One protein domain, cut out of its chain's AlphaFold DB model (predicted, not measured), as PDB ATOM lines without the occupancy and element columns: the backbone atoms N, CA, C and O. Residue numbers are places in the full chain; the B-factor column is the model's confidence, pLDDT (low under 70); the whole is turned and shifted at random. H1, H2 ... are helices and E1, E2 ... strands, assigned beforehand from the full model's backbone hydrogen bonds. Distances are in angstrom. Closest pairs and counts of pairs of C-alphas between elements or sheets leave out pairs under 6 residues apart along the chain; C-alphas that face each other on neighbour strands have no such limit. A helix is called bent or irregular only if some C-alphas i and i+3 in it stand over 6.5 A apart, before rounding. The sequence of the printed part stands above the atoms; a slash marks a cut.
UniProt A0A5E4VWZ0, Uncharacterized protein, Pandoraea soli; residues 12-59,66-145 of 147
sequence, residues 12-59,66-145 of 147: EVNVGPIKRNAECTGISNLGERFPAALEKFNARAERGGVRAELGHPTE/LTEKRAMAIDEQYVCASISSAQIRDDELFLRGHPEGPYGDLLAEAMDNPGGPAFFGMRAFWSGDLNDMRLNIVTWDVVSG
ATOM      1  N   GLU A  12     -50.702  38.025 -25.878       90.12
ATOM      2  CA  GLU A  12     -50.855  39.145 -26.800       90.12
ATOM      3  C   GLU A  12     -50.429  40.419 -26.072       90.12
ATOM      4  O   GLU A  12     -51.006  40.773 -25.045       90.12
ATOM      5  N   VAL A  13     -49.403  41.093 -26.585       87.00
ATOM      6  CA  VAL A  13     -48.754  42.221 -25.908       87.00
ATOM      7  C   VAL A  13     -48.641  43.421 -26.824       87.00
ATOM      8  O   VAL A  13     -48.378  43.295 -28.019       87.00
ATOM      9  N   ASN A  14     -48.813  44.600 -26.241       87.38
ATOM     10  CA  ASN A  14     -48.511  45.864 -26.891       87.38
ATOM     11  C   ASN A  14     -47.011  46.153 -26.749       87.38
ATOM     12  O   ASN A  14     -46.517  46.310 -25.632       87.38
ATOM     13  N   VAL A  15     -46.292  46.235 -27.869       82.94
ATOM     14  CA  VAL A  15     -44.854  46.565 -27.894       82.94
ATOM     15  C   VAL A  15     -44.591  48.049 -28.169       82.94
ATOM     16  O   VAL A  15     -43.452  48.480 -28.366       82.94
ATOM     17  N   GLY A  16     -45.653  48.849 -28.146       81.38
ATOM     18  CA  GLY A  16     -45.638  50.297 -28.219       81.38
ATOM     19  C   GLY A  16     -45.830  50.855 -29.630       81.38
ATOM     20  O   GLY A  16     -46.085  50.122 -30.591       81.38
ATOM     21  N   PRO A  17     -45.685  52.184 -29.771       81.50
ATOM     22  CA  PRO A  17     -45.920  52.871 -31.032       81.50
ATOM     23  C   PRO A  17     -44.991  52.377 -32.140       81.50
ATOM     24  O   PRO A  17     -43.783  52.201 -31.924       81.50
ATOM     25  N   ILE A  18     -45.527  52.259 -33.358       73.19
ATOM     26  CA  ILE A  18     -44.733  51.906 -34.549       73.19
ATOM     27  C   ILE A  18     -43.583  52.886 -34.714       73.19
ATOM     28  O   ILE A  18     -42.454  52.474 -34.944       73.19
ATOM     29  N   LYS A  19     -43.850  54.185 -34.530       68.00
ATOM     30  CA  LYS A  19     -42.856  55.245 -34.706       68.00
ATOM     31  C   LYS A  19     -41.619  55.047 -33.821       68.00
ATOM     32  O   LYS A  19     -40.508  55.217 -34.300       68.00
ATOM     33  N   ARG A  20     -41.792  54.608 -32.569       66.00
ATOM     34  CA  ARG A  20     -40.672  54.349 -31.646       66.00
ATOM     35  C   ARG A  20     -39.892  53.089 -32.030       66.00
ATOM     36  O   ARG A  20     -38.669  53.098 -32.000       66.00
ATOM     37  N   ASN A  21     -40.591  52.026 -32.430       61.34
ATOM     38  CA  ASN A  21     -39.958  50.804 -32.943       61.34
ATOM     39  C   ASN A  21     -39.206  51.062 -34.262       61.34
ATOM     40  O   ASN A  21     -38.164  50.470 -34.533       61.34
ATOM     41  N   ALA A  22     -39.725  51.989 -35.060       59.31
ATOM     42  CA  ALA A  22     -39.181  52.433 -36.328       59.31
ATOM     43  C   ALA A  22     -37.928  53.311 -36.148       59.31
ATOM     44  O   ALA A  22     -36.913  53.070 -36.799       59.31
ATOM     45  N   GLU A  23     -37.958  54.284 -35.232       57.75
ATOM     46  CA  GLU A  23     -36.836  55.190 -34.934       57.75
ATOM     47  C   GLU A  23     -35.561  54.441 -34.500       57.75
ATOM     48  O   GLU A  23     -34.462  54.830 -34.895       57.75
ATOM     49  N   CYS A  24     -35.693  53.305 -33.804       54.44
ATOM     50  CA  CYS A  24     -34.570  52.427 -33.438       54.44
ATOM     51  C   CYS A  24     -33.843  51.799 -34.644       54.44
ATOM     52  O   CYS A  24     -32.751  51.262 -34.485       54.44
ATOM     53  N   THR A  25     -34.417  51.872 -35.850       55.00
ATOM     54  CA  THR A  25     -33.802  51.353 -37.086       55.00
ATOM     55  C   THR A  25     -33.079  52.424 -37.911       55.00
ATOM     56  O   THR A  25     -32.475  52.096 -38.932       55.00
ATOM     57  N   GLY A  26     -33.104  53.692 -37.467       52.28
ATOM     58  CA  GLY A  26     -32.314  54.788 -38.042       52.28
ATOM     59  C   GLY A  26     -32.832  55.376 -39.362       52.28
ATOM     60  O   GLY A  26     -32.044  55.971 -40.095       52.28
ATOM     61  N   ILE A  27     -34.124  55.230 -39.693       54.47
ATOM     62  CA  ILE A  27     -34.690  55.675 -40.982       54.47
ATOM     63  C   ILE A  27     -35.869  56.649 -40.811       54.47
ATOM     64  O   ILE A  27     -36.706  56.501 -39.929       54.47
ATOM     65  N   SER A  28     -35.958  57.640 -41.707       53.94
ATOM     66  CA  SER A  28     -37.013  58.665 -41.737       53.94
ATOM     67  C   SER A  28     -38.313  58.239 -42.446       53.94
ATOM     68  O   SER A  28     -39.353  58.842 -42.205       53.94
ATOM     69  N   ASN A  29     -38.283  57.201 -43.299       58.38
ATOM     70  CA  ASN A  29     -39.392  56.797 -44.189       58.38
ATOM     71  C   ASN A  29     -39.994  55.410 -43.862       58.38
ATOM     72  O   ASN A  29     -40.428  54.681 -44.756       58.38
ATOM     73  N   LEU A  30     -40.022  55.006 -42.588       60.34
ATOM     74  CA  LEU A  30     -40.546  53.688 -42.200       60.34
ATOM     75  C   LEU A  30     -42.037  53.482 -42.470       60.34
ATOM     76  O   LEU A  30     -42.434  52.337 -42.668       60.34
ATOM     77  N   GLY A  31     -42.844  54.545 -42.522       59.84
ATOM     78  CA  GLY A  31     -44.298  54.432 -42.688       59.84
ATOM     79  C   GLY A  31     -44.721  53.597 -43.904       59.84
ATOM     80  O   GLY A  31     -45.676  52.835 -43.813       59.84
ATOM     81  N   GLU A  32     -43.973  53.667 -45.009       67.62
ATOM     82  CA  GLU A  32     -44.293  52.925 -46.238       67.62
ATOM     83  C   GLU A  32     -43.675  51.519 -46.275       67.62
ATOM     84  O   GLU A  32     -44.255  50.593 -46.839       67.62
ATOM     85  N   ARG A  33     -42.489  51.336 -45.679       74.81
ATOM     86  CA  ARG A  33     -41.723  50.078 -45.783       74.81
ATOM     87  C   ARG A  33     -42.019  49.095 -44.655       74.81
ATOM     88  O   ARG A  33     -41.843  47.891 -44.837       74.81
ATOM     89  N   PHE A  34     -42.476  49.588 -43.507       80.69
ATOM     90  CA  PHE A  34     -42.770  48.769 -42.336       80.69
ATOM     91  C   PHE A  34     -43.956  47.813 -42.553       80.69
ATOM     92  O   PHE A  34     -43.788  46.631 -42.255       80.69
ATOM     93  N   PRO A  35     -45.098  48.226 -43.147       83.94
ATOM     94  CA  PRO A  35     -46.213  47.307 -43.399       83.94
ATOM     95  C   PRO A  35     -45.831  46.124 -44.300       83.94
ATOM     96  O   PRO A  35     -46.156  44.982 -43.986       83.94
ATOM     97  N   ALA A  36     -45.065  46.368 -45.367       86.06
ATOM     98  CA  ALA A  36     -44.595  45.310 -46.264       86.06
ATOM     99  C   ALA A  36     -43.600  44.352 -45.578       86.06
ATOM    100  O   ALA A  36     -43.590  43.149 -45.847       86.06
ATOM    101  N   ALA A  37     -42.751  44.868 -44.683       86.56
ATOM    102  CA  ALA A  37     -41.865  44.035 -43.873       86.56
ATOM    103  C   ALA A  37     -42.655  43.187 -42.858       86.56
ATOM    104  O   ALA A  37     -42.328  42.018 -42.651       86.56
ATOM    105  N   LEU A  38     -43.717  43.757 -42.281       89.88
ATOM    106  CA  LEU A  38     -44.616  43.082 -41.348       89.88
ATOM    107  C   LEU A  38     -45.421  41.966 -42.027       89.88
ATOM    108  O   LEU A  38     -45.562  40.885 -41.467       89.88
ATOM    109  N   GLU A  39     -45.890  42.185 -43.255       91.56
ATOM    110  CA  GLU A  39     -46.574  41.161 -44.053       91.56
ATOM    111  C   GLU A  39     -45.661  39.951 -44.308       91.56
ATOM    112  O   GLU A  39     -46.036  38.809 -44.042       91.56
ATOM    113  N   LYS A  40     -44.414  40.195 -44.733       90.88
ATOM    114  CA  LYS A  40     -43.410  39.131 -44.911       90.88
ATOM    115  C   LYS A  40     -43.082  38.418 -43.604       90.88
ATOM    116  O   LYS A  40     -42.860  37.207 -43.602       90.88
ATOM    117  N   PHE A  41     -43.015  39.163 -42.504       92.06
ATOM    118  CA  PHE A  41     -42.824  38.596 -41.178       92.06
ATOM    119  C   PHE A  41     -43.971  37.645 -40.820       92.06
ATOM    120  O   PHE A  41     -43.705  36.481 -40.524       92.06
ATOM    121  N   ASN A  42     -45.222  38.098 -40.932       94.38
ATOM    122  CA  ASN A  42     -46.410  37.304 -40.618       94.38
ATOM    123  C   ASN A  42     -46.498  36.047 -41.486       94.38
ATOM    124  O   ASN A  42     -46.725  34.965 -40.960       94.38
ATOM    125  N   ALA A  43     -46.178  36.142 -42.778       92.50
ATOM    126  CA  ALA A  43     -46.136  34.977 -43.662       92.50
ATOM    127  C   ALA A  43     -45.105  33.908 -43.236       92.50
ATOM    128  O   ALA A  43     -45.250  32.735 -43.588       92.50
ATOM    129  N   ARG A  44     -44.041  34.284 -42.508       91.00
ATOM    130  CA  ARG A  44     -43.092  33.331 -41.897       91.00
ATOM    131  C   ARG A  44     -43.575  32.841 -40.532       91.00
ATOM    132  O   ARG A  44     -43.401  31.662 -40.233       91.00
ATOM    133  N   ALA A  45     -44.174  33.721 -39.736       91.44
ATOM    134  CA  ALA A  45     -44.733  33.400 -38.426       91.44
ATOM    135  C   ALA A  45     -45.865  32.361 -38.531       91.44
ATOM    136  O   ALA A  45     -45.855  31.366 -37.814       91.44
ATOM    137  N   GLU A  46     -46.748  32.493 -39.525       89.12
ATOM    138  CA  GLU A  46     -47.816  31.528 -39.837       89.12
ATOM    139  C   GLU A  46     -47.296  30.118 -40.162       89.12
ATOM    140  O   GLU A  46     -48.011  29.133 -39.997       89.12
ATOM    141  N   ARG A  47     -46.038  30.002 -40.607       88.44
ATOM    142  CA  ARG A  47     -45.379  28.715 -40.880       88.44
ATOM    143  C   ARG A  47     -44.699  28.120 -39.639       88.44
ATOM    144  O   ARG A  47     -44.024  27.104 -39.769       88.44
ATOM    145  N   GLY A  48     -44.831  28.755 -38.470       80.56
ATOM    146  CA  GLY A  48     -44.220  28.334 -37.204       80.56
ATOM    147  C   GLY A  48     -42.709  28.568 -37.121       80.56
ATOM    148  O   GLY A  48     -42.037  27.966 -36.290       80.56
ATOM    149  N   GLY A  49     -42.145  29.394 -38.007       78.31
ATOM    150  CA  GLY A  49     -40.692  29.539 -38.150       78.31
ATOM    151  C   GLY A  49     -40.056  30.664 -37.335       78.31
ATOM    152  O   GLY A  49     -38.842  30.839 -37.413       78.31
ATOM    153  N   VAL A  50     -40.842  31.468 -36.615       92.19
ATOM    154  CA  VAL A  50     -40.334  32.665 -35.935       92.19
ATOM    155  C   VAL A  50     -40.241  32.410 -34.440       92.19
ATOM    156  O   VAL A  50     -41.257  32.285 -33.763       92.19
ATOM    157  N   ARG A  51     -39.009  32.382 -33.938       92.50
ATOM    158  CA  ARG A  51     -38.697  32.207 -32.518       92.50
ATOM    159  C   ARG A  51     -37.987  33.442 -31.980       92.50
ATOM    160  O   ARG A  51     -37.395  34.198 -32.753       92.50
ATOM    161  N   ALA A  52     -38.099  33.670 -30.683       90.56
ATOM    162  CA  ALA A  52     -37.538  34.818 -29.985       90.56
ATOM    163  C   ALA A  52     -36.695  34.372 -28.792       90.56
ATOM    164  O   ALA A  52     -37.013  33.387 -28.117       90.56
ATOM    165  N   GLU A  53     -35.633  35.122 -28.526       89.44
ATOM    166  CA  GLU A  53     -34.673  34.846 -27.460       89.44
ATOM    167  C   GLU A  53     -34.866  35.774 -26.259       89.44
ATOM    168  O   GLU A  53     -35.364  36.896 -26.383       89.44
ATOM    169  N   LEU A  54     -34.415  35.321 -25.092       86.25
ATOM    170  CA  LEU A  54     -34.220  36.154 -23.914       86.25
ATOM    171  C   LEU A  54     -32.841  36.833 -23.956       86.25
ATOM    172  O   LEU A  54     -31.825  36.182 -24.182       86.25
ATOM    173  N   GLY A  55     -32.797  38.129 -23.641       74.81
ATOM    174  CA  GLY A  55     -31.568  38.875 -23.355       74.81
ATOM    175  C   GLY A  55     -31.027  39.747 -24.489       74.81
ATOM    176  O   GLY A  55     -30.053  40.454 -24.252       74.81
ATOM    177  N   HIS A  56     -31.683  39.775 -25.656       65.19
ATOM    178  CA  HIS A  56     -31.167  40.320 -26.922       65.19
ATOM    179  C   HIS A  56     -29.834  39.653 -27.330       65.19
ATOM    180  O   HIS A  56     -28.901  39.575 -26.534       65.19
ATOM    181  N   PRO A  57     -29.671  39.187 -28.578       55.34
ATOM    182  CA  PRO A  57     -28.430  38.543 -28.997       55.34
ATOM    183  C   PRO A  57     -27.249  39.499 -28.791       55.34
ATOM    184  O   PRO A  57     -27.276  40.655 -29.229       55.34
ATOM    185  N   THR A  58     -26.222  39.004 -28.103       49.31
ATOM    186  CA  THR A  58     -25.013  39.731 -27.687       49.31
ATOM    187  C   THR A  58     -24.088  40.085 -28.849       49.31
ATOM    188  O   THR A  58     -23.163  40.880 -28.683       49.31
ATOM    189  N   GLU A  59     -24.320  39.540 -30.042       48.41
ATOM    190  CA  GLU A  59     -23.544  39.887 -31.229       48.41
ATOM    191  C   GLU A  59     -24.152  41.096 -31.947       48.41
ATOM    192  O   GLU A  59     -24.816  40.991 -32.978       48.41
ATOM    193  N   LEU A  66     -22.269  40.041 -42.992       49.38
ATOM    194  CA  LEU A  66     -22.739  38.947 -42.128       49.38
ATOM    195  C   LEU A  66     -24.181  39.143 -41.632       49.38
ATOM    196  O   LEU A  66     -24.691  38.311 -40.882       49.38
ATOM    197  N   THR A  67     -24.842  40.218 -42.068       63.09
ATOM    198  CA  THR A  67     -26.058  40.745 -41.439       63.09
ATOM    199  C   THR A  67     -27.245  39.786 -41.515       63.09
ATOM    200  O   THR A  67     -27.866  39.540 -40.493       63.09
ATOM    201  N   GLU A  68     -27.550  39.182 -42.669       64.75
ATOM    202  CA  GLU A  68     -28.754  38.342 -42.817       64.75
ATOM    203  C   GLU A  68     -28.640  37.000 -42.082       64.75
ATOM    204  O   GLU A  68     -29.470  36.692 -41.228       64.75
ATOM    205  N   LYS A  69     -27.590  36.210 -42.360       64.25
ATOM    206  CA  LYS A  69     -27.403  34.896 -41.718       64.25
ATOM    207  C   LYS A  69     -27.293  35.001 -40.200       64.25
ATOM    208  O   LYS A  69     -27.801  34.122 -39.516       64.25
ATOM    209  N   ARG A  70     -26.632  36.044 -39.682       62.09
ATOM    210  CA  ARG A  70     -26.508  36.249 -38.233       62.09
ATOM    211  C   ARG A  70     -27.762  36.845 -37.620       62.09
ATOM    212  O   ARG A  70     -28.182  36.358 -36.581       62.09
ATOM    213  N   ALA A  71     -28.398  37.828 -38.261       67.62
ATOM    214  CA  ALA A  71     -29.657  38.363 -37.752       67.62
ATOM    215  C   ALA A  71     -30.721  37.265 -37.659       67.62
ATOM    216  O   ALA A  71     -31.498  37.266 -36.717       67.62
ATOM    217  N   MET A  72     -30.733  36.315 -38.598       73.38
ATOM    218  CA  MET A  72     -31.652  35.175 -38.595       73.38
ATOM    219  C   MET A  72     -31.218  33.988 -37.724       73.38
ATOM    220  O   MET A  72     -31.999  33.046 -37.589       73.38
ATOM    221  N   ALA A  73     -30.001  33.986 -37.174       79.12
ATOM    222  CA  ALA A  73     -29.554  32.901 -36.310       79.12
ATOM    223  C   ALA A  73     -30.332  32.939 -34.992       79.12
ATOM    224  O   ALA A  73     -30.467  34.005 -34.396       79.12
ATOM    225  N   ILE A  74     -30.834  31.778 -34.568       83.69
ATOM    226  CA  ILE A  74     -31.467  31.595 -33.264       83.69
ATOM    227  C   ILE A  74     -30.530  30.771 -32.385       83.69
ATOM    228  O   ILE A  74     -30.112  29.684 -32.791       83.69
ATOM    229  N   ASP A  75     -30.209  31.276 -31.199       86.19
ATOM    230  CA  ASP A  75     -29.571  30.493 -30.149       86.19
ATOM    231  C   ASP A  75     -30.640  29.729 -29.361       86.19
ATOM    232  O   ASP A  75     -31.344  30.273 -28.508       86.19
ATOM    233  N   GLU A  76     -30.745  28.431 -29.656       88.12
ATOM    234  CA  GLU A  76     -31.679  27.496 -29.019       88.12
ATOM    235  C   GLU A  76     -31.586  27.496 -27.487       88.12
ATOM    236  O   GLU A  76     -32.566  27.181 -26.814       88.12
ATOM    237  N   GLN A  77     -30.428  27.856 -26.921       87.94
ATOM    238  CA  GLN A  77     -30.247  27.914 -25.471       87.94
ATOM    239  C   GLN A  77     -31.022  29.065 -24.833       87.94
ATOM    240  O   GLN A  77     -31.368  28.959 -23.661       87.94
ATOM    241  N   TYR A  78     -31.309  30.131 -25.586       88.12
ATOM    242  CA  TYR A  78     -31.964  31.347 -25.098       88.12
ATOM    243  C   TYR A  78     -33.401  31.517 -25.589       88.12
ATOM    244  O   TYR A  78     -34.028  32.525 -25.270       88.12
ATOM    245  N   VAL A  79     -33.954  30.554 -26.333       90.94
ATOM    246  CA  VAL A  79     -35.339  30.636 -26.818       90.94
ATOM    247  C   VAL A  79     -36.320  30.760 -25.648       90.94
ATOM    248  O   VAL A  79     -36.251  30.009 -24.671       90.94
ATOM    249  N   CYS A  80     -37.235  31.722 -25.773       91.44
ATOM    250  CA  CYS A  80     -38.281  32.012 -24.792       91.44
ATOM    251  C   CYS A  80     -39.691  32.109 -25.399       91.44
ATOM    252  O   CYS A  80     -40.672  32.037 -24.659       91.44
ATOM    253  N   ALA A  81     -39.826  32.272 -26.721       92.31
ATOM    254  CA  ALA A  81     -41.135  32.342 -27.367       92.31
ATOM    255  C   ALA A  81     -41.146  31.912 -28.833       92.31
ATOM    256  O   ALA A  81     -40.191  32.153 -29.573       92.31
ATOM    257  N   SER A  82     -42.308  31.411 -29.253       94.19
ATOM    258  CA  SER A  82     -42.730  31.301 -30.646       94.19
ATOM    259  C   SER A  82     -43.639  32.480 -30.986       94.19
ATOM    260  O   SER A  82     -44.646  32.701 -30.308       94.19
ATOM    261  N   ILE A  83     -43.326  33.243 -32.033       93.88
ATOM    262  CA  ILE A  83     -44.157  34.371 -32.470       93.88
ATOM    263  C   ILE A  83     -45.073  33.919 -33.603       93.88
ATOM    264  O   ILE A  83     -44.617  33.478 -34.655       93.88
ATOM    265  N   SER A  84     -46.379  34.083 -33.396       93.81
ATOM    266  CA  SER A  84     -47.416  33.682 -34.353       93.81
ATOM    267  C   SER A  84     -47.839  34.817 -35.285       93.81
ATOM    268  O   SER A  84     -48.181  34.568 -36.438       93.81
ATOM    269  N   SER A  85     -47.839  36.064 -34.802       94.12
ATOM    270  CA  SER A  85     -48.186  37.231 -35.617       94.12
ATOM    271  C   SER A  85     -47.793  38.549 -34.953       94.12
ATOM    272  O   SER A  85     -47.607  38.634 -33.737       94.12
ATOM    273  N   ALA A  86     -47.713  39.585 -35.779       91.88
ATOM    274  CA  ALA A  86     -47.561  40.974 -35.392       91.88
ATOM    275  C   ALA A  86     -48.596  41.827 -36.143       91.88
ATOM    276  O   ALA A  86     -48.743  41.712 -37.363       91.88
ATOM    277  N   GLN A  87     -49.341  42.669 -35.428       91.56
ATOM    278  CA  GLN A  87     -50.452  43.444 -35.981       91.56
ATOM    279  C   GLN A  87     -50.379  44.906 -35.565       91.56
ATOM    280  O   GLN A  87     -50.021  45.227 -34.436       91.56
ATOM    281  N   ILE A  88     -50.777  45.782 -36.483       88.50
ATOM    282  CA  ILE A  88     -50.929  47.211 -36.226       88.50
ATOM    283  C   ILE A  88     -52.387  47.486 -35.854       88.50
ATOM    284  O   ILE A  88     -53.291  47.117 -36.604       88.50
ATOM    285  N   ARG A  89     -52.613  48.137 -34.712       88.75
ATOM    286  CA  ARG A  89     -53.926  48.618 -34.258       88.75
ATOM    287  C   ARG A  89     -53.748  50.021 -33.688       88.75
ATOM    288  O   ARG A  89     -52.941  50.186 -32.785       88.75
ATOM    289  N   ASP A  90     -54.468  51.005 -34.225       88.44
ATOM    290  CA  ASP A  90     -54.439  52.398 -33.744       88.44
ATOM    291  C   ASP A  90     -53.010  52.975 -33.584       88.44
ATOM    292  O   ASP A  90     -52.670  53.547 -32.554       88.44
ATOM    293  N   ASP A  91     -52.153  52.792 -34.600       83.44
ATOM    294  CA  ASP A  91     -50.720  53.166 -34.619       83.44
ATOM    295  C   ASP A  91     -49.813  52.455 -33.593       83.44
ATOM    296  O   ASP A  91     -48.610  52.744 -33.487       83.44
ATOM    297  N   GLU A  92     -50.346  51.459 -32.892       86.06
ATOM    298  CA  GLU A  92     -49.605  50.608 -31.972       86.06
ATOM    299  C   GLU A  92     -49.337  49.230 -32.568       86.06
ATOM    300  O   GLU A  92     -50.133  48.673 -33.332       86.06
ATOM    301  N   LEU A  93     -48.175  48.680 -32.224       87.25
ATOM    302  CA  LEU A  93     -47.770  47.354 -32.644       87.25
ATOM    303  C   LEU A  93     -48.092  46.354 -31.537       87.25
ATOM    304  O   LEU A  93     -47.692  46.516 -30.385       87.25
ATOM    305  N   PHE A  94     -48.767  45.280 -31.917       90.50
ATOM    306  CA  PHE A  94     -49.087  44.177 -31.035       90.50
ATOM    307  C   PHE A  94     -48.454  42.890 -31.531       90.50
ATOM    308  O   PHE A  94     -48.513  42.591 -32.723       90.50
ATOM    309  N   LEU A  95     -47.895  42.116 -30.609       91.31
ATOM    310  CA  LEU A  95     -47.339  40.796 -30.877       91.31
ATOM    311  C   LEU A  95     -48.200  39.728 -30.234       91.31
ATOM    312  O   LEU A  95     -48.646  39.895 -29.100       91.31
ATOM    313  N   ARG A  96     -48.375  38.613 -30.937       93.06
ATOM    314  CA  ARG A  96     -49.041  37.420 -30.422       93.06
ATOM    315  C   ARG A  96     -48.121  36.217 -30.542       93.06
ATOM    316  O   ARG A  96     -47.578  35.959 -31.621       93.06
ATOM    317  N   GLY A  97     -48.006  35.429 -29.485       92.56
ATOM    318  CA  GLY A  97     -47.133  34.263 -29.466       92.56
ATOM    319  C   GLY A  97     -47.418  33.303 -28.322       92.56
ATOM    320  O   GLY A  97     -48.409  33.441 -27.607       92.56
ATOM    321  N   HIS A  98     -46.524  32.334 -28.180       92.75
ATOM    322  CA  HIS A  98     -46.535  31.323 -27.132       92.75
ATOM    323  C   HIS A  98     -45.187  31.337 -26.419       92.75
ATOM    324  O   HIS A  98     -44.165  31.392 -27.108       92.75
ATOM    325  N   PRO A  99     -45.147  31.259 -25.084       91.69
ATOM    326  CA  PRO A  99     -43.906  30.955 -24.391       91.69
ATOM    327  C   PRO A  99     -43.407  29.564 -24.809       91.69
ATOM    328  O   PRO A  99     -44.191  28.619 -24.887       91.69
ATOM    329  N   GLU A 100     -42.119  29.436 -25.120       91.62
ATOM    330  CA  GLU A 100     -41.515  28.155 -25.505       91.62
ATOM    331  C   GLU A 100     -40.025  28.100 -25.151       91.62
ATOM    332  O   GLU A 100     -39.393  29.121 -24.888       91.62
ATOM    333  N   GLY A 101     -39.444  26.903 -25.222       91.50
ATOM    334  CA  GLY A 101     -38.007  26.719 -25.041       91.50
ATOM    335  C   GLY A 101     -37.545  26.870 -23.586       91.50
ATOM    336  O   GLY A 101     -38.371  26.922 -22.671       91.50
ATOM    337  N   PRO A 102     -36.219  26.907 -23.353       90.62
ATOM    338  CA  PRO A 102     -35.638  26.904 -22.009       90.62
ATOM    339  C   PRO A 102     -36.061  28.080 -21.118       90.62
ATOM    340  O   PRO A 102     -36.032  27.951 -19.897       90.62
ATOM    341  N   TYR A 103     -36.459  29.209 -21.713       89.94
ATOM    342  CA  TYR A 103     -36.896  30.412 -20.999       89.94
ATOM    343  C   TYR A 103     -38.393  30.716 -21.171       89.94
ATOM    344  O   TYR A 103     -38.843  31.800 -20.800       89.94
ATOM    345  N   GLY A 104     -39.174  29.772 -21.710       90.56
ATOM    346  CA  GLY A 104     -40.618  29.929 -21.893       90.56
ATOM    347  C   GLY A 104     -41.360  30.163 -20.577       90.56
ATOM    348  O   GLY A 104     -42.134  31.107 -20.473       90.56
ATOM    349  N   ASP A 105     -41.064  29.378 -19.540       88.81
ATOM    350  CA  ASP A 105     -41.720  29.523 -18.232       88.81
ATOM    351  C   ASP A 105     -41.439  30.892 -17.595       88.81
ATOM    352  O   ASP A 105     -42.343  31.521 -17.049       88.81
ATOM    353  N   LEU A 106     -40.208  31.400 -17.736       86.06
ATOM    354  CA  LEU A 106     -39.839  32.732 -17.252       86.06
ATOM    355  C   LEU A 106     -40.616  33.830 -17.988       86.06
ATOM    356  O   LEU A 106     -41.048  34.807 -17.379       86.06
ATOM    357  N   LEU A 107     -40.808  33.675 -19.303       86.75
ATOM    358  CA  LEU A 107     -41.633  34.599 -20.071       86.75
ATOM    359  C   LEU A 107     -43.099  34.524 -19.641       86.75
ATOM    360  O   LEU A 107     -43.722  35.568 -19.477       86.75
ATOM    361  N   ALA A 108     -43.646  33.322 -19.453       87.44
ATOM    362  CA  ALA A 108     -45.018  33.131 -18.993       87.44
ATOM    363  C   ALA A 108     -45.246  33.817 -17.636       87.44
ATOM    364  O   ALA A 108     -46.186  34.596 -17.493       87.44
ATOM    365  N   GLU A 109     -44.329  33.626 -16.685       85.38
ATOM    366  CA  GLU A 109     -44.375  34.288 -15.380       85.38
ATOM    367  C   GLU A 109     -44.318  35.818 -15.510       85.38
ATOM    368  O   GLU A 109     -45.093  36.523 -14.864       85.38
ATOM    369  N   ALA A 110     -43.450  36.346 -16.379       80.75
ATOM    370  CA  ALA A 110     -43.375  37.783 -16.638       80.75
ATOM    371  C   ALA A 110     -44.668  38.340 -17.264       80.75
ATOM    372  O   ALA A 110     -45.059  39.465 -16.957       80.75
ATOM    373  N   MET A 111     -45.356  37.562 -18.109       79.81
ATOM    374  CA  MET A 111     -46.647  37.948 -18.698       79.81
ATOM    375  C   MET A 111     -47.786  37.962 -17.680       79.81
ATOM    376  O   MET A 111     -48.666  38.821 -17.763       79.81
ATOM    377  N   ASP A 112     -47.758  37.044 -16.714       79.44
ATOM    378  CA  ASP A 112     -48.768  36.951 -15.658       79.44
ATOM    379  C   ASP A 112     -48.590  38.025 -14.570       79.44
ATOM    380  O   ASP A 112     -49.521  38.301 -13.805       79.44
ATOM    381  N   ASN A 113     -47.418  38.667 -14.503       71.06
ATOM    382  CA  ASN A 113     -47.096  39.654 -13.481       71.06
ATOM    383  C   ASN A 113     -47.319  41.102 -13.975       71.06
ATOM    384  O   ASN A 113     -46.496  41.645 -14.716       71.06
ATOM    385  N   PRO A 114     -48.356  41.823 -13.498       56.44
ATOM    386  CA  PRO A 114     -48.680  43.178 -13.965       56.44
ATOM    387  C   PRO A 114     -47.616  44.248 -13.641       56.44
ATOM    388  O   PRO A 114     -47.754  45.395 -14.069       56.44
ATOM    389  N   GLY A 115     -46.568  43.905 -12.880       52.91
ATOM    390  CA  GLY A 115     -45.458  44.793 -12.511       52.91
ATOM    391  C   GLY A 115     -44.120  44.506 -13.204       52.91
ATOM    392  O   GLY A 115     -43.199  45.310 -13.060       52.91
ATOM    393  N   GLY A 116     -43.998  43.402 -13.946       52.81
ATOM    394  CA  GLY A 116     -42.759  42.983 -14.605       52.81
ATOM    395  C   GLY A 116     -42.908  42.984 -16.122       52.81
ATOM    396  O   GLY A 116     -42.956  41.908 -16.706       52.81
ATOM    397  N   PRO A 117     -43.015  44.148 -16.790       58.88
ATOM    398  CA  PRO A 117     -43.217  44.163 -18.231       58.88
ATOM    399  C   PRO A 117     -42.028  43.491 -18.913       58.88
ATOM    400  O   PRO A 117     -40.900  43.979 -18.820       58.88
ATOM    401  N   ALA A 118     -42.288  42.386 -19.612       69.31
ATOM    402  CA  ALA A 118     -41.331  41.868 -20.567       69.31
ATOM    403  C   ALA A 118     -41.247  42.877 -21.720       69.31
ATOM    404  O   ALA A 118     -42.218  43.115 -22.443       69.31
ATOM    405  N   PHE A 119     -40.100  43.530 -21.860       78.00
ATOM    406  CA  PHE A 119     -39.859  44.446 -22.967       78.00
ATOM    407  C   PHE A 119     -39.445  43.657 -24.200       78.00
ATOM    408  O   PHE A 119     -38.562  42.809 -24.111       78.00
ATOM    409  N   PHE A 120     -40.032  43.977 -25.349       81.81
ATOM    410  CA  PHE A 120     -39.679  43.361 -26.624       81.81
ATOM    411  C   PHE A 120     -38.836  44.311 -27.473       81.81
ATOM    412  O   PHE A 120     -39.193  45.474 -27.657       81.81
ATOM    413  N   GLY A 121     -37.727  43.808 -28.005       80.06
ATOM    414  CA  GLY A 121     -36.837  44.508 -28.924       80.06
ATOM    415  C   GLY A 121     -36.903  43.880 -30.308       80.06
ATOM    416  O   GLY A 121     -36.750  42.672 -30.451       80.06
ATOM    417  N   MET A 122     -37.132  44.694 -31.339       83.25
ATOM    418  CA  MET A 122     -37.184  44.204 -32.715       83.25
ATOM    419  C   MET A 122     -35.780  43.876 -33.229       83.25
ATOM    420  O   MET A 122     -34.929  44.760 -33.331       83.25
ATOM    421  N   ARG A 123     -35.579  42.632 -33.663       81.75
ATOM    422  CA  ARG A 123     -34.416  42.222 -34.448       81.75
ATOM    423  C   ARG A 123     -34.756  42.350 -35.927       81.75
ATOM    424  O   ARG A 123     -35.708  41.733 -36.403       81.75
ATOM    425  N   ALA A 124     -33.994  43.142 -36.674       80.88
ATOM    426  CA  ALA A 124     -34.227  43.370 -38.098       80.88
ATOM    427  C   ALA A 124     -32.920  43.680 -38.839       80.88
ATOM    428  O   ALA A 124     -31.931  44.082 -38.230       80.88
ATOM    429  N   PHE A 125     -32.928  43.521 -40.161       77.88
ATOM    430  CA  PHE A 125     -31.819  43.916 -41.026       77.88
ATOM    431  C   PHE A 125     -32.302  44.537 -42.337       77.88
ATOM    432  O   PHE A 125     -33.441  44.337 -42.769       77.88
ATOM    433  N   TRP A 126     -31.404  45.269 -42.990       78.50
ATOM    434  CA  TRP A 126     -31.619  45.837 -44.318       78.50
ATOM    435  C   TRP A 126     -30.993  44.941 -45.385       78.50
ATOM    436  O   TRP A 126     -29.889  44.433 -45.201       78.50
ATOM    437  N   SER A 127     -31.688  44.755 -46.504       78.12
ATOM    438  CA  SER A 127     -31.138  44.098 -47.695       78.12
ATOM    439  C   SER A 127     -31.463  44.887 -48.960       78.12
ATOM    440  O   SER A 127     -32.351  45.735 -48.946       78.12
ATOM    441  N   GLY A 128     -30.747  44.613 -50.050       74.75
ATOM    442  CA  GLY A 128     -30.890  45.333 -51.320       74.75
ATOM    443  C   GLY A 128     -29.781  46.358 -51.556       74.75
ATOM    444  O   GLY A 128     -28.814  46.428 -50.797       74.75
ATOM    445  N   ASP A 129     -29.899  47.112 -52.647       75.75
ATOM    446  CA  ASP A 129     -28.962  48.183 -52.990       75.75
ATOM    447  C   ASP A 129     -29.444  49.547 -52.461       75.75
ATOM    448  O   ASP A 129     -30.523  49.666 -51.881       75.75
ATOM    449  N   LEU A 130     -28.641  50.598 -52.652       68.56
ATOM    450  CA  LEU A 130     -28.964  51.953 -52.183       68.56
ATOM    451  C   LEU A 130     -30.277  52.509 -52.765       68.56
ATOM    452  O   LEU A 130     -30.899  53.367 -52.141       68.56
ATOM    453  N   ASN A 131     -30.701  52.028 -53.934       71.25
ATOM    454  CA  ASN A 131     -31.916  52.470 -54.613       71.25
ATOM    455  C   ASN A 131     -33.141  51.616 -54.226       71.25
ATOM    456  O   ASN A 131     -34.270  52.096 -54.312       71.25
ATOM    457  N   ASP A 132     -32.926  50.386 -53.754       75.75
ATOM    458  CA  ASP A 132     -33.953  49.401 -53.392       75.75
ATOM    459  C   ASP A 132     -33.656  48.734 -52.036       75.75
ATOM    460  O   ASP A 132     -33.584  47.511 -51.901       75.75
ATOM    461  N   MET A 133     -33.466  49.551 -50.996       75.19
ATOM    462  CA  MET A 133     -33.304  49.035 -49.635       75.19
ATOM    463  C   MET A 133     -34.622  48.471 -49.081       75.19
ATOM    464  O   MET A 133     -35.661  49.132 -49.071       75.19
ATOM    465  N   ARG A 134     -34.591  47.274 -48.512       78.56
ATOM    466  CA  ARG A 134     -35.763  46.587 -47.959       78.56
ATOM    467  C   ARG A 134     -35.523  46.259 -46.494       78.56
ATOM    468  O   ARG A 134     -34.470  45.732 -46.142       78.56
ATOM    469  N   LEU A 135     -36.513  46.556 -45.655       80.94
ATOM    470  CA  LEU A 135     -36.517  46.142 -44.256       80.94
ATOM    471  C   LEU A 135     -36.929  44.671 -44.168       80.94
ATOM    472  O   LEU A 135     -37.951  44.278 -44.733       80.94
ATOM    473  N   ASN A 136     -36.165  43.880 -43.424       82.81
ATOM    474  CA  ASN A 136     -36.492  42.502 -43.088       82.81
ATOM    475  C   ASN A 136     -36.537  42.382 -41.569       82.81
ATOM    476  O   ASN A 136     -35.508  42.375 -40.894       82.81
ATOM    477  N   ILE A 137     -37.748  42.304 -41.034       86.50
ATOM    478  CA  ILE A 137     -37.974  42.015 -39.620       86.50
ATOM    479  C   ILE A 137     -37.643  40.542 -39.407       86.50
ATOM    480  O   ILE A 137     -38.104  39.706 -40.178       86.50
ATOM    481  N   VAL A 138     -36.854  40.198 -38.396       86.75
ATOM    482  CA  VAL A 138     -36.535  38.808 -38.052       86.75
ATOM    483  C   VAL A 138     -37.485  38.303 -36.981       86.75
ATOM    484  O   VAL A 138     -38.225  37.360 -37.244       86.75
ATOM    485  N   THR A 139     -37.461  38.933 -35.808       89.44
ATOM    486  CA  THR A 139     -38.210  38.530 -34.614       89.44
ATOM    487  C   THR A 139     -38.285  39.696 -33.622       89.44
ATOM    488  O   THR A 139     -37.739  40.772 -33.882       89.44
ATOM    489  N   TRP A 140     -38.958  39.482 -32.496       88.94
ATOM    490  CA  TRP A 140     -38.946  40.378 -31.344       88.94
ATOM    491  C   TRP A 140     -38.443  39.626 -30.118       88.94
ATOM    492  O   TRP A 140     -39.161  38.789 -29.581       88.94
ATOM    493  N   ASP A 141     -37.229  39.945 -29.687       87.31
ATOM    494  CA  ASP A 141     -36.577  39.323 -28.535       87.31
ATOM    495  C   ASP A 141     -37.022  39.970 -27.229       87.31
ATOM    496  O   ASP A 141     -37.361  41.153 -27.190       87.31
ATOM    497  N   VAL A 142     -36.968  39.215 -26.138       85.12
ATOM    498  CA  VAL A 142     -37.311  39.701 -24.803       85.12
ATOM    499  C   VAL A 142     -36.069  40.338 -24.176       85.12
ATOM    500  O   VAL A 142     -35.100  39.658 -23.859       85.12
ATOM    501  N   VAL A 143     -36.070  41.659 -24.000       76.25
ATOM    502  CA  VAL A 143     -34.897  42.465 -23.593       76.25
ATOM    503  C   VAL A 143     -34.824  42.679 -22.076       76.25
ATOM    504  O   VAL A 143     -33.774  43.021 -21.540       76.25
ATOM    505  N   SER A 144     -35.923  42.476 -21.350       65.75
ATOM    506  CA  SER A 144     -35.952  42.552 -19.885       65.75
ATOM    507  C   SER A 144     -37.333  42.153 -19.388       65.75
ATOM    508  O   SER A 144     -38.289  42.844 -19.713       65.75
ATOM    509  N   GLY A 145     -37.428  41.152 -18.522       49.81
ATOM    510  CA  GLY A 145     -38.278  41.237 -17.338       49.81
ATOM    511  C   GLY A 145     -37.303  41.263 -16.170       49.81
ATOM    512  O   GLY A 145     -36.517  40.329 -16.030       49.81
TER     513      GLY A 145
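Overview. This is residues 12 to 59 and 66 to 145 of the 147 residues of an uncharacterized protein of Pandoraea soli (UniProt A0A5E4VWZ0). What shape do these coordinates draw? A strongly twisted, curled sheet, E1 E4 E3 E2, and a long hairpin of E5 and E6 across its open side together make a small, loosely closed barrel, with E6 beside E2 and E5 coming near E1 at Val 15. H2 packs on E3 and E6, H1 sits near one end of E4, H3 packs on E5 of the hairpin, and H4 covers part of E3 on the sheet's face opposite to H1. What is the make-up? The printed part has 128 residues with four named helices and six named strands, in the order E1 H1 H2 E2 H3 E3 E4 H4 E5 E6; both sheets are antiparallel and the class is mixed, helices and strands. How large is it? It is compact, with a radius of gyration of the C-alphas of 14.3 A, and spans 45 by 34 by 26 A.

Along the chain. Where are the strands of the larger sheet? E1 is residues 12 to 17, beginning at C-alpha 12 (-50.855, 39.145, -26.800), and E4 is residues 92 to 99, 21.8 A long. E3, residues 79 to 89, is 26.9 A long and bends by 62 degrees at residue 84; E2 is residues 51 to 53. Where is the hairpin? E5, residues 119 to 127, is 26.2 A long. E6, residues 134 to 144, is 28.4 A long, bends by 53 degrees at residue 139 and ends at C-alpha 144 (-35.952, 42.552, -19.885). Where are the helices? H1 is residues 18 to 23, H3 residues 66 to 71 and H4 residues 104 to 112, 12.4 A long. H2, residues 30 to 45, is 21.1 A long from C-alpha 30 (-40.546, 53.688, -42.200); it is only just irregular, with C-alphas 32 and 35 6.6 A apart.

Arrangement. How is the larger sheet joined? E1 and E4 are antiparallel at 149 degrees, with N 13 and O 95 2.9 A apart, and the hairpin E3 and E4 stands at 151 degrees, with N 87 and O 94 2.8 A apart. E3 and E2 are antiparallel at 112 degrees, with N 52 and O 81 2.8 A apart; E1 and E2 are edge strands. Where does the hairpin E5 and E6 come in? Its strands are antiparallel at 157 degrees, with N 121 and O 141 2.8 A apart. The closest C-alphas of E2 and E6 are those of Ala 52 and Asp 141, 4.8 A, and of E1 and E5 those of Val 15 and Phe 120, 6.2 A. Which helices are on the larger sheet? H2 stands at the sheet's level, at a height of 2.9 A, its closest C-alphas to E6 being Ala 37 and Asn 136, 5.6 A. H4, at a height of 8.9 A, is over E3, along the strands at 5 degrees on the local plane, with Cys 80 and Gly 104 the closest C-alphas at 4.3 A; H1 is on the opposite face, over none of the strands. What of the other helices that touch, and of the helix backbones? H1 and H2 only just touch, with 3 pairs of C-alphas within 8 A, made by residues 30 to 34 of H2, the closest being Ala 22 and Leu 30, 6.2 A. H3 is not on that sheet; its closest C-alphas to E5 are Thr 67 and Phe 125, 6.6 A. In H1, H3 and H4 every O i to N i+4 pair is within hydrogen-bond range, and in H2 10 of 12.

Size, cuts and confidence. How far does it reach? The two C-alphas farthest apart are those of Asn 113 and Asn 131, 45.7 A. Is the printed part whole? Residues 60 to 65 are not printed, and C-alphas 59 and 66 are 11.0 A apart across the cut, in the link from E2 to H3; of the links printed whole, none is long. Where is confidence low? The mean pLDDT of the printed part is 79.0, and 32 residues are under 70, among them residues 19 to 32, 66 to 71 and 114 to 118.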